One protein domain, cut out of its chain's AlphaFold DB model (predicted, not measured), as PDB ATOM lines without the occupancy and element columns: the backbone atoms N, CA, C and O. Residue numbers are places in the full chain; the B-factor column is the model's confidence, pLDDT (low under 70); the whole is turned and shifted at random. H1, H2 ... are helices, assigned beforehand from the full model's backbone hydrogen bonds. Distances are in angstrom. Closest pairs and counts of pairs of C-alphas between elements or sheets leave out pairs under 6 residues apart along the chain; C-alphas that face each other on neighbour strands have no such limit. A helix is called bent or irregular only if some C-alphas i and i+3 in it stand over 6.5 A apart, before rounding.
ATOM      1  N   ASP A 240     134.064  54.817 119.850       87.06
ATOM      2  CA  ASP A 240     133.191  54.688 118.681       87.06
ATOM      3  C   ASP A 240     131.719  54.524 119.051       87.06
ATOM      4  O   ASP A 240     130.856  55.044 118.347       87.06
ATOM      5  N   LYS A 241     131.407  53.827 120.156       86.06
ATOM      6  CA  LYS A 241     130.024  53.715 120.644       86.06
ATOM      7  C   LYS A 241     129.457  55.101 120.972       86.06
ATOM      8  O   LYS A 241     128.349  55.411 120.547       86.06
ATOM      9  N   ILE A 242     130.246  55.942 121.640       91.25
ATOM     10  CA  ILE A 242     129.863  57.317 121.998       91.25
ATOM     11  C   ILE A 242     129.772  58.214 120.756       91.25
ATOM     12  O   ILE A 242     128.817  58.967 120.593       91.25
ATOM     13  N   VAL A 243     130.741  58.121 119.840       92.44
ATOM     14  CA  VAL A 243     130.768  58.938 118.615       92.44
ATOM     15  C   VAL A 243     129.578  58.628 117.706       92.44
ATOM     16  O   VAL A 243     128.989  59.557 117.150       92.44
ATOM     17  N   ARG A 244     129.203  57.350 117.554       92.56
ATOM     18  CA  ARG A 244     128.018  56.962 116.773       92.56
ATOM     19  C   ARG A 244     126.746  57.555 117.367       92.56
ATOM     20  O   ARG A 244     125.976  58.147 116.618       92.56
ATOM     21  N   GLU A 245     126.579  57.471 118.683       95.19
ATOM     22  CA  GLU A 245     125.416  58.053 119.353       95.19
ATOM     23  C   GLU A 245     125.360  59.569 119.179       95.19
ATOM     24  O   GLU A 245     124.357  60.117 118.736       95.19
ATOM     25  N   ARG A 246     126.483  60.257 119.403       95.06
ATOM     26  CA  ARG A 246     126.589  61.703 119.176       95.06
ATOM     27  C   ARG A 246     126.187  62.101 117.755       95.06
ATOM     28  O   ARG A 246     125.558  63.138 117.566       95.06
ATOM     29  N   ARG A 247     126.573  61.319 116.740       95.81
ATOM     30  CA  ARG A 247     126.155  61.552 115.346       95.81
ATOM     31  C   ARG A 247     124.662  61.285 115.158       95.81
ATOM     32  O   ARG A 247     124.016  62.050 114.450       95.81
ATOM     33  N   LYS A 248     124.128  60.238 115.793       96.31
ATOM     34  CA  LYS A 248     122.708  59.881 115.737       96.31
ATOM     35  C   LYS A 248     121.833  60.981 116.338       96.31
ATOM     36  O   LYS A 248     120.952  61.452 115.634       96.31
ATOM     37  N   LEU A 249     122.147  61.478 117.536       96.50
ATOM     38  CA  LEU A 249     121.417  62.589 118.163       96.50
ATOM     39  C   LEU A 249     121.397  63.842 117.280       96.50
ATOM     40  O   LEU A 249     120.361  64.473 117.115       96.50
ATOM     41  N   LYS A 250     122.519  64.178 116.632       95.38
ATOM     42  CA  LYS A 250     122.559  65.312 115.694       95.38
ATOM     43  C   LYS A 250     121.650  65.118 114.480       95.38
ATOM     44  O   LYS A 250     121.000  66.069 114.068       95.38
ATOM     45  N   LYS A 251     121.600  63.905 113.918       95.56
ATOM     46  CA  LYS A 251     120.668  63.575 112.828       95.56
ATOM     47  C   LYS A 251     119.217  63.581 113.308       95.56
ATOM     48  O   LYS A 251     118.352  64.066 112.597       95.56
ATOM     49  N   MET A 252     118.953  63.078 114.512       95.50
ATOM     50  CA  MET A 252     117.620  63.117 115.116       95.50
ATOM     51  C   MET A 252     117.158  64.553 115.347       95.50
ATOM     52  O   MET A 252     116.001  64.842 115.096       95.50
ATOM     53  N   ARG A 253     118.056  65.482 115.699       93.62
ATOM     54  CA  ARG A 253     117.698  66.906 115.738       93.62
ATOM     55  C   ARG A 253     117.226  67.428 114.380       93.62
ATOM     56  O   ARG A 253     116.197  68.078 114.330       93.62
ATOM     57  N   GLN A 254     117.927  67.096 113.296       93.56
ATOM     58  CA  GLN A 254     117.507  67.494 111.944       93.56
ATOM     59  C   GLN A 254     116.133  66.916 111.581       93.56
ATOM     60  O   GLN A 254     115.281  67.629 111.076       93.56
ATOM     61  N   LYS A 255     115.900  65.638 111.897       94.31
ATOM     62  CA  LYS A 255     114.606  64.978 111.677       94.31
ATOM     63  C   LYS A 255     113.482  65.597 112.510       94.31
ATOM     64  O   LYS A 255     112.378  65.755 112.014       94.31
ATOM     65  N   PHE A 256     113.773  65.953 113.760       93.25
ATOM     66  CA  PHE A 256     112.837  66.640 114.646       93.25
ATOM     67  C   PHE A 256     112.455  68.016 114.096       93.25
ATOM     68  O   PHE A 256     111.277  68.333 114.029       93.25
ATOM     69  N   ASP A 257     113.438  68.790 113.621       89.62
ATOM     70  CA  ASP A 257     113.207  70.094 112.980       89.62
ATOM     71  C   ASP A 257     112.350  69.984 111.705       89.62
ATOM     72  O   ASP A 257     111.646  70.928 111.352       89.62
ATOM     73  N   ASN A 258     112.399  68.829 111.034       92.44
ATOM     74  CA  ASN A 258     111.588  68.496 109.863       92.44
ATOM     75  C   ASN A 258     110.236  67.841 110.215       92.44
ATOM     76  O   ASN A 258     109.528  67.413 109.308       92.44
ATOM     77  N   ASN A 259     109.884  67.715 111.500       92.88
ATOM     78  CA  ASN A 259     108.695  66.999 111.985       92.88
ATOM     79  C   ASN A 259     108.614  65.514 111.563       92.88
ATOM     80  O   ASN A 259     107.537  64.926 111.549       92.88
ATOM     81  N   GLU A 260     109.746  64.878 111.246       95.44
ATOM     82  CA  GLU A 260     109.801  63.456 110.864       95.44
ATOM     83  C   GLU A 260     109.763  62.509 112.071       95.44
ATOM     84  O   GLU A 260     109.470  61.325 111.919       95.44
ATOM     85  N   ILE A 261     110.150  62.995 113.254       94.69
ATOM     86  CA  ILE A 261     110.162  62.229 114.506       94.69
ATOM     87  C   ILE A 261     109.698  63.113 115.658       94.69
ATOM     88  O   ILE A 261     109.976  64.312 115.677       94.69
ATOM     89  N   SER A 262     109.048  62.515 116.648       94.44
ATOM     90  CA  SER A 262     108.596  63.208 117.853       94.44
ATOM     91  C   SER A 262     109.701  63.324 118.910       94.44
ATOM     92  O   SER A 262     110.649  62.532 118.966       94.44
ATOM     93  N   TYR A 263     109.549  64.280 119.830       92.88
ATOM     94  CA  TYR A 263     110.432  64.383 120.994       92.88
ATOM     95  C   TYR A 263     110.356  63.131 121.887       92.88
ATOM     96  O   TYR A 263     111.385  62.670 122.380       92.88
ATOM     97  N   SER A 264     109.169  62.530 122.047       93.88
ATOM     98  CA  SER A 264     108.996  61.317 122.863       93.88
ATOM     99  C   SER A 264     109.836  60.150 122.340       93.88
ATOM    100  O   SER A 264     110.458  59.428 123.120       93.88
ATOM    101  N   GLU A 265     109.919  59.976 121.020       94.06
ATOM    102  CA  GLU A 265     110.768  58.946 120.412       94.06
ATOM    103  C   GLU A 265     112.258  59.202 120.665       94.06
ATOM    104  O   GLU A 265     113.006  58.269 120.968       94.06
ATOM    105  N   ILE A 266     112.688  60.465 120.592       94.75
ATOM    106  CA  ILE A 266     114.067  60.878 120.892       94.75
ATOM    107  C   ILE A 266     114.403  60.614 122.360       94.75
ATOM    108  O   ILE A 266     115.457  60.054 122.664       94.75
ATOM    109  N   GLU A 267     113.515  60.997 123.274       95.06
ATOM    110  CA  GLU A 267     113.689  60.799 124.708       95.06
ATOM    111  C   GLU A 267     113.761  59.310 125.066       95.06
ATOM    112  O   GLU A 267     114.701  58.887 125.744       95.06
ATOM    113  N   LYS A 268     112.827  58.493 124.561       95.06
ATOM    114  CA  LYS A 268     112.832  57.035 124.757       95.06
ATOM    115  C   LYS A 268     114.123  56.407 124.235       95.06
ATOM    116  O   LYS A 268     114.745  55.600 124.931       95.06
ATOM    117  N   HIS A 269     114.556  56.797 123.035       95.25
ATOM    118  CA  HIS A 269     115.809  56.318 122.447       95.25
ATOM    119  C   HIS A 269     117.023  56.699 123.306       95.25
ATOM    120  O   HIS A 269     117.843  55.825 123.606       95.25
ATOM    121  N   TYR A 270     117.120  57.956 123.748       95.00
ATOM    122  CA  TYR A 270     118.247  58.419 124.555       95.00
ATOM    123  C   TYR A 270     118.273  57.770 125.942       95.00
ATOM    124  O   TYR A 270     119.319  57.267 126.351       95.00
ATOM    125  N   LYS A 271     117.127  57.686 126.638       93.56
ATOM    126  CA  LYS A 271     116.998  56.997 127.935       93.56
ATOM    127  C   LYS A 271     117.432  55.536 127.837       93.56
ATOM    128  O   LYS A 271     118.229  55.074 128.652       93.56
ATOM    129  N   SER A 272     116.983  54.830 126.799       92.31
ATOM    130  CA  SER A 272     117.388  53.444 126.539       92.31
ATOM    131  C   SER A 272     118.903  53.317 126.321       92.31
ATOM    132  O   SER A 272     119.563  52.472 126.935       92.31
ATOM    133  N   TRP A 273     119.493  54.190 125.497       92.81
ATOM    134  CA  TRP A 273     120.937  54.185 125.253       92.81
ATOM    135  C   TRP A 273     121.751  54.502 126.517       92.81
ATOM    136  O   TRP A 273     122.764  53.839 126.777       92.81
ATOM    137  N   ARG A 274     121.299  55.490 127.298       91.50
ATOM    138  CA  ARG A 274     121.925  55.955 128.541       91.50
ATOM    139  C   ARG A 274     121.916  54.867 129.610       91.50
ATOM    140  O   ARG A 274     122.989  54.512 130.099       91.50
ATOM    141  N   GLY A 275     120.758  54.259 129.876       88.50
ATOM    142  CA  GLY A 275     120.621  53.165 130.845       88.50
ATOM    143  C   GLY A 275     121.521  51.971 130.510       88.50
ATOM    144  O   GLY A 275     122.160  51.380 131.379       88.50
ATOM    145  N   GLY A 276     121.712  51.683 129.217       84.38
ATOM    146  CA  GLY A 276     122.653  50.657 128.759       84.38
ATOM    147  C   GLY A 276     124.137  50.950 129.041       84.38
ATOM    148  O   GLY A 276     124.980  50.076 128.812       84.38
ATOM    149  N   LEU A 277     124.490  52.162 129.483       86.44
ATOM    150  CA  LEU A 277     125.856  52.589 129.793       86.44
ATOM    151  C   LEU A 277     126.121  52.881 131.271       86.44
ATOM    152  O   LEU A 277     127.289  52.853 131.667       86.44
ATOM    153  N   GLU A 278     125.081  53.131 132.062       82.25
ATOM    154  CA  GLU A 278     125.174  53.484 133.488       82.25
ATOM    155  C   GLU A 278     125.896  52.422 134.321       82.25
ATOM    156  O   GLU A 278     126.696  52.753 135.189       82.25
ATOM    157  N   LYS A 279     125.716  51.143 133.982       82.19
ATOM    158  CA  LYS A 279     126.367  50.006 134.659       82.19
ATOM    159  C   LYS A 279     127.884  49.881 134.435       82.19
ATOM    160  O   LYS A 279     128.508  48.953 134.944       82.19
ATOM    161  N   TYR A 280     128.487  50.762 133.638       86.81
ATOM    162  CA  TYR A 280     129.908  50.729 133.281       86.81
ATOM    163  C   TYR A 280     130.642  51.982 133.773       86.81
ATOM    164  O   TYR A 280     130.025  52.983 134.121       86.81
ATOM    165  N   ASN A 281     131.980  51.974 133.725       82.62
ATOM    166  CA  ASN A 281     132.798  53.143 134.050       82.62
ATOM    167  C   ASN A 281     132.689  54.208 132.939       82.62
ATOM    168  O   ASN A 281     133.530  54.311 132.037       82.62
ATOM    169  N   SER A 282     131.578  54.943 132.957       83.81
ATOM    170  CA  SER A 282     131.123  55.806 131.867       83.81
ATOM    171  C   SER A 282     130.710  57.209 132.322       83.81
ATOM    172  O   SER A 282     130.371  58.014 131.459       83.81
ATOM    173  N   TYR A 283     130.816  57.541 133.616       85.75
ATOM    174  CA  TYR A 283     130.323  58.793 134.214       85.75
ATOM    175  C   TYR A 283     130.634  60.048 133.382       85.75
ATOM    176  O   TYR A 283     129.727  60.709 132.883       85.75
ATOM    177  N   TYR A 284     131.915  60.334 133.124       86.62
ATOM    178  CA  TYR A 284     132.308  61.517 132.348       86.62
ATOM    179  C   TYR A 284     131.803  61.486 130.898       86.62
ATOM    180  O   TYR A 284     131.557  62.529 130.295       86.62
ATOM    181  N   LYS A 285     131.642  60.298 130.303       86.81
ATOM    182  CA  LYS A 285     131.089  60.153 128.947       86.81
ATOM    183  C   LYS A 285     129.589  60.411 128.937       86.81
ATOM    184  O   LYS A 285     129.126  61.070 128.015       86.81
ATOM    185  N   LEU A 286     128.870  59.914 129.943       89.88
ATOM    186  CA  LEU A 286     127.442  60.159 130.121       89.88
ATOM    187  C   LEU A 286     127.178  61.637 130.374       89.88
ATOM    188  O   LEU A 286     126.424  62.222 129.615       89.88
ATOM    189  N   LYS A 287     127.908  62.276 131.295       91.12
ATOM    190  CA  LYS A 287     127.800  63.722 131.548       91.12
ATOM    191  C   LYS A 287     127.952  64.554 130.268       91.12
ATOM    192  O   LYS A 287     127.107  65.378 129.949       91.12
ATOM    193  N   ASN A 288     128.985  64.276 129.469       92.00
ATOM    194  CA  ASN A 288     129.201  64.970 128.192       92.00
ATOM    195  C   ASN A 288     128.095  64.718 127.148       92.00
ATOM    196  O   ASN A 288     127.898  65.532 126.239       92.00
ATOM    197  N   MET A 289     127.435  63.561 127.209       94.69
ATOM    198  CA  MET A 289     126.323  63.216 126.325       94.69
ATOM    199  C   MET A 289     125.013  63.829 126.811       94.69
ATOM    200  O   MET A 289     124.278  64.344 125.975       94.69
ATOM    201  N   ASP A 290     124.789  63.883 128.124       93.88
ATOM    202  CA  ASP A 290     123.668  64.573 128.762       93.88
ATOM    203  C   ASP A 290     123.733  66.070 128.419       93.88
ATOM    204  O   ASP A 290     122.765  66.641 127.923       93.88
ATOM    205  N   ASP A 291     124.918  66.684 128.504       93.69
ATOM    206  CA  ASP A 291     125.138  68.070 128.075       93.69
ATOM    207  C   ASP A 291     124.818  68.297 126.592       93.69
ATOM    208  O   ASP A 291     124.328  69.360 126.207       93.69
ATOM    209  N   LEU A 292     125.159  67.338 125.725       94.25
ATOM    210  CA  LEU A 292     124.838  67.426 124.302       94.25
ATOM    211  C   LEU A 292     123.332  67.294 124.076       94.25
ATOM    212  O   LEU A 292     122.786  68.058 123.285       94.25
ATOM    213  N   TYR A 293     122.701  66.319 124.723       94.94
ATOM    214  CA  TYR A 293     121.271  66.070 124.634       94.94
ATOM    215  C   TYR A 293     120.488  67.311 125.074       94.94
ATOM    216  O   TYR A 293     119.687  67.832 124.299       94.94
ATOM    217  N   ASN A 294     120.832  67.876 126.235       92.62
ATOM    218  CA  ASN A 294     120.217  69.094 126.756       92.62
ATOM    219  C   ASN A 294     120.372  70.268 125.787       92.62
ATOM    220  O   ASN A 294     119.396  70.942 125.469       92.62
ATOM    221  N   LYS A 295     121.573  70.464 125.229       92.12
ATOM    222  CA  LYS A 295     121.819  71.505 124.217       92.12
ATOM    223  C   LYS A 295     121.000  71.319 122.943       92.12
ATOM    224  O   LYS A 295     120.628  72.312 122.333       92.12
ATOM    225  N   LEU A 296     120.782  70.081 122.503       92.12
ATOM    226  CA  LEU A 296     120.062  69.802 121.261       92.12
ATOM    227  C   LEU A 296     118.547  69.871 121.434       92.12
ATOM    228  O   LEU A 296     117.876  70.288 120.497       92.12
ATOM    229  N   PHE A 297     118.008  69.446 122.576       90.81
ATOM    230  CA  PHE A 297     116.573  69.170 122.696       90.81
ATOM    231  C   PHE A 297     115.878  69.885 123.855       90.81
ATOM    232  O   PHE A 297     114.689  70.148 123.741       90.81
ATOM    233  N   ILE A 298     116.592  70.241 124.927       88.62
ATOM    234  CA  ILE A 298     115.987  70.864 126.116       88.62
ATOM    235  C   ILE A 298     116.122  72.386 126.076       88.62
ATOM    236  O   ILE A 298     115.133  73.106 126.141       88.62
ATOM    237  N   TYR A 299     117.343  72.902 125.926       86.81
ATOM    238  CA  TYR A 299     117.594  74.346 125.971       86.81
ATOM    239  C   TYR A 299     116.852  75.143 124.893       86.81
ATOM    240  O   TYR A 299     116.291  76.171 125.255       86.81
ATOM    241  N   PRO A 300     116.757  74.684 123.627       82.62
ATOM    242  CA  PRO A 300     116.004  75.419 122.610       82.62
ATOM    243  C   PRO A 300     114.521  75.604 122.970       82.62
ATOM    244  O   PRO A 300     113.928  76.617 122.618       82.62
ATOM    245  N   PHE A 301     113.935  74.656 123.713       75.94
ATOM    246  CA  PHE A 301     112.561  74.760 124.206       75.94
ATOM    247  C   PHE A 301     112.434  75.809 125.318       75.94
ATOM    248  O   PHE A 301     111.509  76.611 125.303       75.94
ATOM    249  N   ILE A 302     113.396  75.847 126.246       75.31
ATOM    250  CA  ILE A 302     113.413  76.812 127.357       75.31
ATOM    251  C   ILE A 302     113.627  78.247 126.852       75.31
ATOM    252  O   ILE A 302     113.052  79.181 127.397       75.31
ATOM    253  N   THR A 303     114.450  78.438 125.817       73.06
ATOM    254  CA  THR A 303     114.810  79.773 125.307       73.06
ATOM    255  C   THR A 303     113.908  80.279 124.177       73.06
ATOM    256  O   THR A 303     114.171  81.355 123.647       73.06
ATOM    257  N   GLY A 304     112.887  79.518 123.760       62.72
ATOM    258  CA  GLY A 304     112.000  79.879 122.642       62.72
ATOM    259  C   GLY A 304     112.648  79.803 121.247       62.72
ATOM    260  O   GLY A 304     112.067  80.257 120.263       62.72
ATOM    261  N   GLU A 305     113.847  79.223 121.122       60.19
ATOM    262  CA  GLU A 305     114.517  79.047 119.828       60.19
ATOM    263  C   GLU A 305     114.044  77.742 119.165       60.19
ATOM    264  O   GLU A 305     114.531  76.650 119.457       60.19
ATOM    265  N   HIS A 306     113.115  77.832 118.209       55.84
ATOM    266  CA  HIS A 306     112.550  76.642 117.557       55.84
ATOM    267  C   HIS A 306     113.541  75.857 116.672       55.84
ATOM    268  O   HIS A 306     113.308  74.678 116.408       55.84
ATOM    269  N   LYS A 307     114.669  76.448 116.238       56.25
ATOM    270  CA  LYS A 307     115.637  75.806 115.322       56.25
ATOM    271  C   LYS A 307     117.068  75.808 115.866       56.25
ATOM    272  O   LYS A 307     117.669  76.862 116.067       56.25
ATOM    273  N   TYR A 308     117.667  74.622 116.009       56.28
ATOM    274  CA  TYR A 308     119.063  74.485 116.437       56.28
ATOM    275  C   TYR A 308     120.033  74.726 115.267       56.28
ATOM    276  O   TYR A 308     120.189  73.903 114.364       56.28
ATOM    277  N   ASN A 309     120.741  75.856 115.294       56.06
ATOM    278  CA  ASN A 309     121.573  76.290 114.172       56.06
ATOM    279  C   ASN A 309     123.002  75.696 114.236       56.06
ATOM    280  O   ASN A 309     123.889  76.199 114.933       56.06
ATOM    281  N   PHE A 310     123.265  74.614 113.492       50.22
ATOM    282  CA  PHE A 310     124.572  73.924 113.482       50.22
ATOM    283  C   PHE A 310     125.745  74.787 112.965       50.22
ATOM    284  O   PHE A 310     126.902  74.513 113.304       50.22
ATOM    285  N   MET A 311     125.473  75.827 112.166       41.81
ATOM    286  CA  MET A 311     126.488  76.636 111.475       41.81
ATOM    287  C   MET A 311     127.311  77.554 112.391       41.81
ATOM    288  O   MET A 311     128.482  77.798 112.096       41.81
ATOM    289  N   LYS A 312     126.779  78.001 113.539       45.91
ATOM    290  CA  LYS A 312     127.493  78.948 114.424       45.91
ATOM    291  C   LYS A 312     128.803  78.390 115.014       45.91
ATOM    292  O   LYS A 312     129.648  79.164 115.449       45.91
ATOM    293  N   ARG A 313     129.030  77.066 115.011       45.06
ATOM    294  CA  ARG A 313     130.145  76.440 115.756       45.06
ATOM    295  C   ARG A 313     131.365  75.983 114.957       45.06
ATOM    296  O   ARG A 313     132.381  75.691 115.588       45.06
ATOM    297  N   ARG A 314     131.336  75.956 113.616       38.44
ATOM    298  CA  ARG A 314     132.564  75.671 112.836       38.44
ATOM    299  C   ARG A 314     133.632  76.757 113.056       38.44
ATOM    300  O   ARG A 314     134.801  76.419 113.178       38.44
ATOM    301  N   LYS A 315     133.225  78.020 113.255       36.09
ATOM    302  CA  LYS A 315     134.138  79.155 113.500       36.09
ATOM    303  C   LYS A 315     134.815  79.162 114.885       36.09
ATOM    304  O   LYS A 315     135.873  79.766 115.025       36.09
ATOM    305  N   CYS A 316     134.265  78.489 115.901       37.78
ATOM    306  CA  CYS A 316     134.854  78.506 117.252       37.78
ATOM    307  C   CYS A 316     135.957  77.455 117.457       37.78
ATOM    308  O   CYS A 316     136.865  77.690 118.246       37.78
ATOM    309  N   TYR A 317     135.910  76.321 116.745       37.72
ATOM    310  CA  TYR A 317     136.907  75.252 116.912       37.72
ATOM    311  C   TYR A 317     138.268  75.588 116.269       37.72
ATOM    312  O   TYR A 317     139.300  75.138 116.768       37.72
TER     313      TYR A 317
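Overview. This is residues 240 to 317 of the 328 residues of the protein "Reverse transcriptase domain-containing protein" of Schaedlerella arabinosiphila (UniProt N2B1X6). Three helices, H1, H2 and H3, stand nearly parallel in an up-and-down bundle, their centres making a triangle, and the short H4 follows at the end, with residues 311 to 317 sticking out from the bundle. H3, the longest helix by residues, has a kink of 42 degrees near residue 295. The printed part has 78 residues with four named helices, in the order H1, H2, H3, H4, and no named strand; its class is all helix. It is compact, with a radius of gyration of the C-alphas of 13.0 A, and spans 35 by 31 by 22 A.

Arrangement. H1, residues 240 to 257, and H2, residues 263 to 278, are close but not clearly touching; their closest C-alphas, of Met 252 and Ile 266, are 7.1 A apart, and they run opposite ways at a shallow tilt of 11 degrees. H3, residues 283 to 302, forms a helical hairpin with H2: they touch, the closest C-alphas being those of Arg 274 and Leu 286, 7.1 A apart. H1 and H3 touch and run the same way at a shallow tilt of 6 degrees, with the C-alphas of Arg 253 and Leu 296 closest at 6.7 A. H4, residues 310 to 317, is apart from H1, H2 and H3. Every O i to N i+4 pair is within hydrogen-bond range in H1, against 11 of 12 in H2, 13 of 16 in H3 and 0 of 4 in H4, where 1 of 5 O i to N i+3 pairs is.

Along the chain. H1 begins at C-alpha 240 (133.191, 54.688, 118.681) and is 25.9 A long from first to last C-alpha. H2 measures 22.2 A and H3 25.6 A. H4, 12.9 A long, ends at C-alpha 317 (136.907, 75.252, 116.912). H3 and H4 are only just irregular: C-alphas 296 and 299 are 7.0 A apart, and C-alphas 312 and 315 are 6.7 A apart.

Size, cuts and confidence. The two farthest C-alphas, of Lys 279 and Lys 315, are 36.8 A apart. The printed part has no cut and no long link. Mean pLDDT of the printed part is 83.2; residues 304 to 317 are under 70.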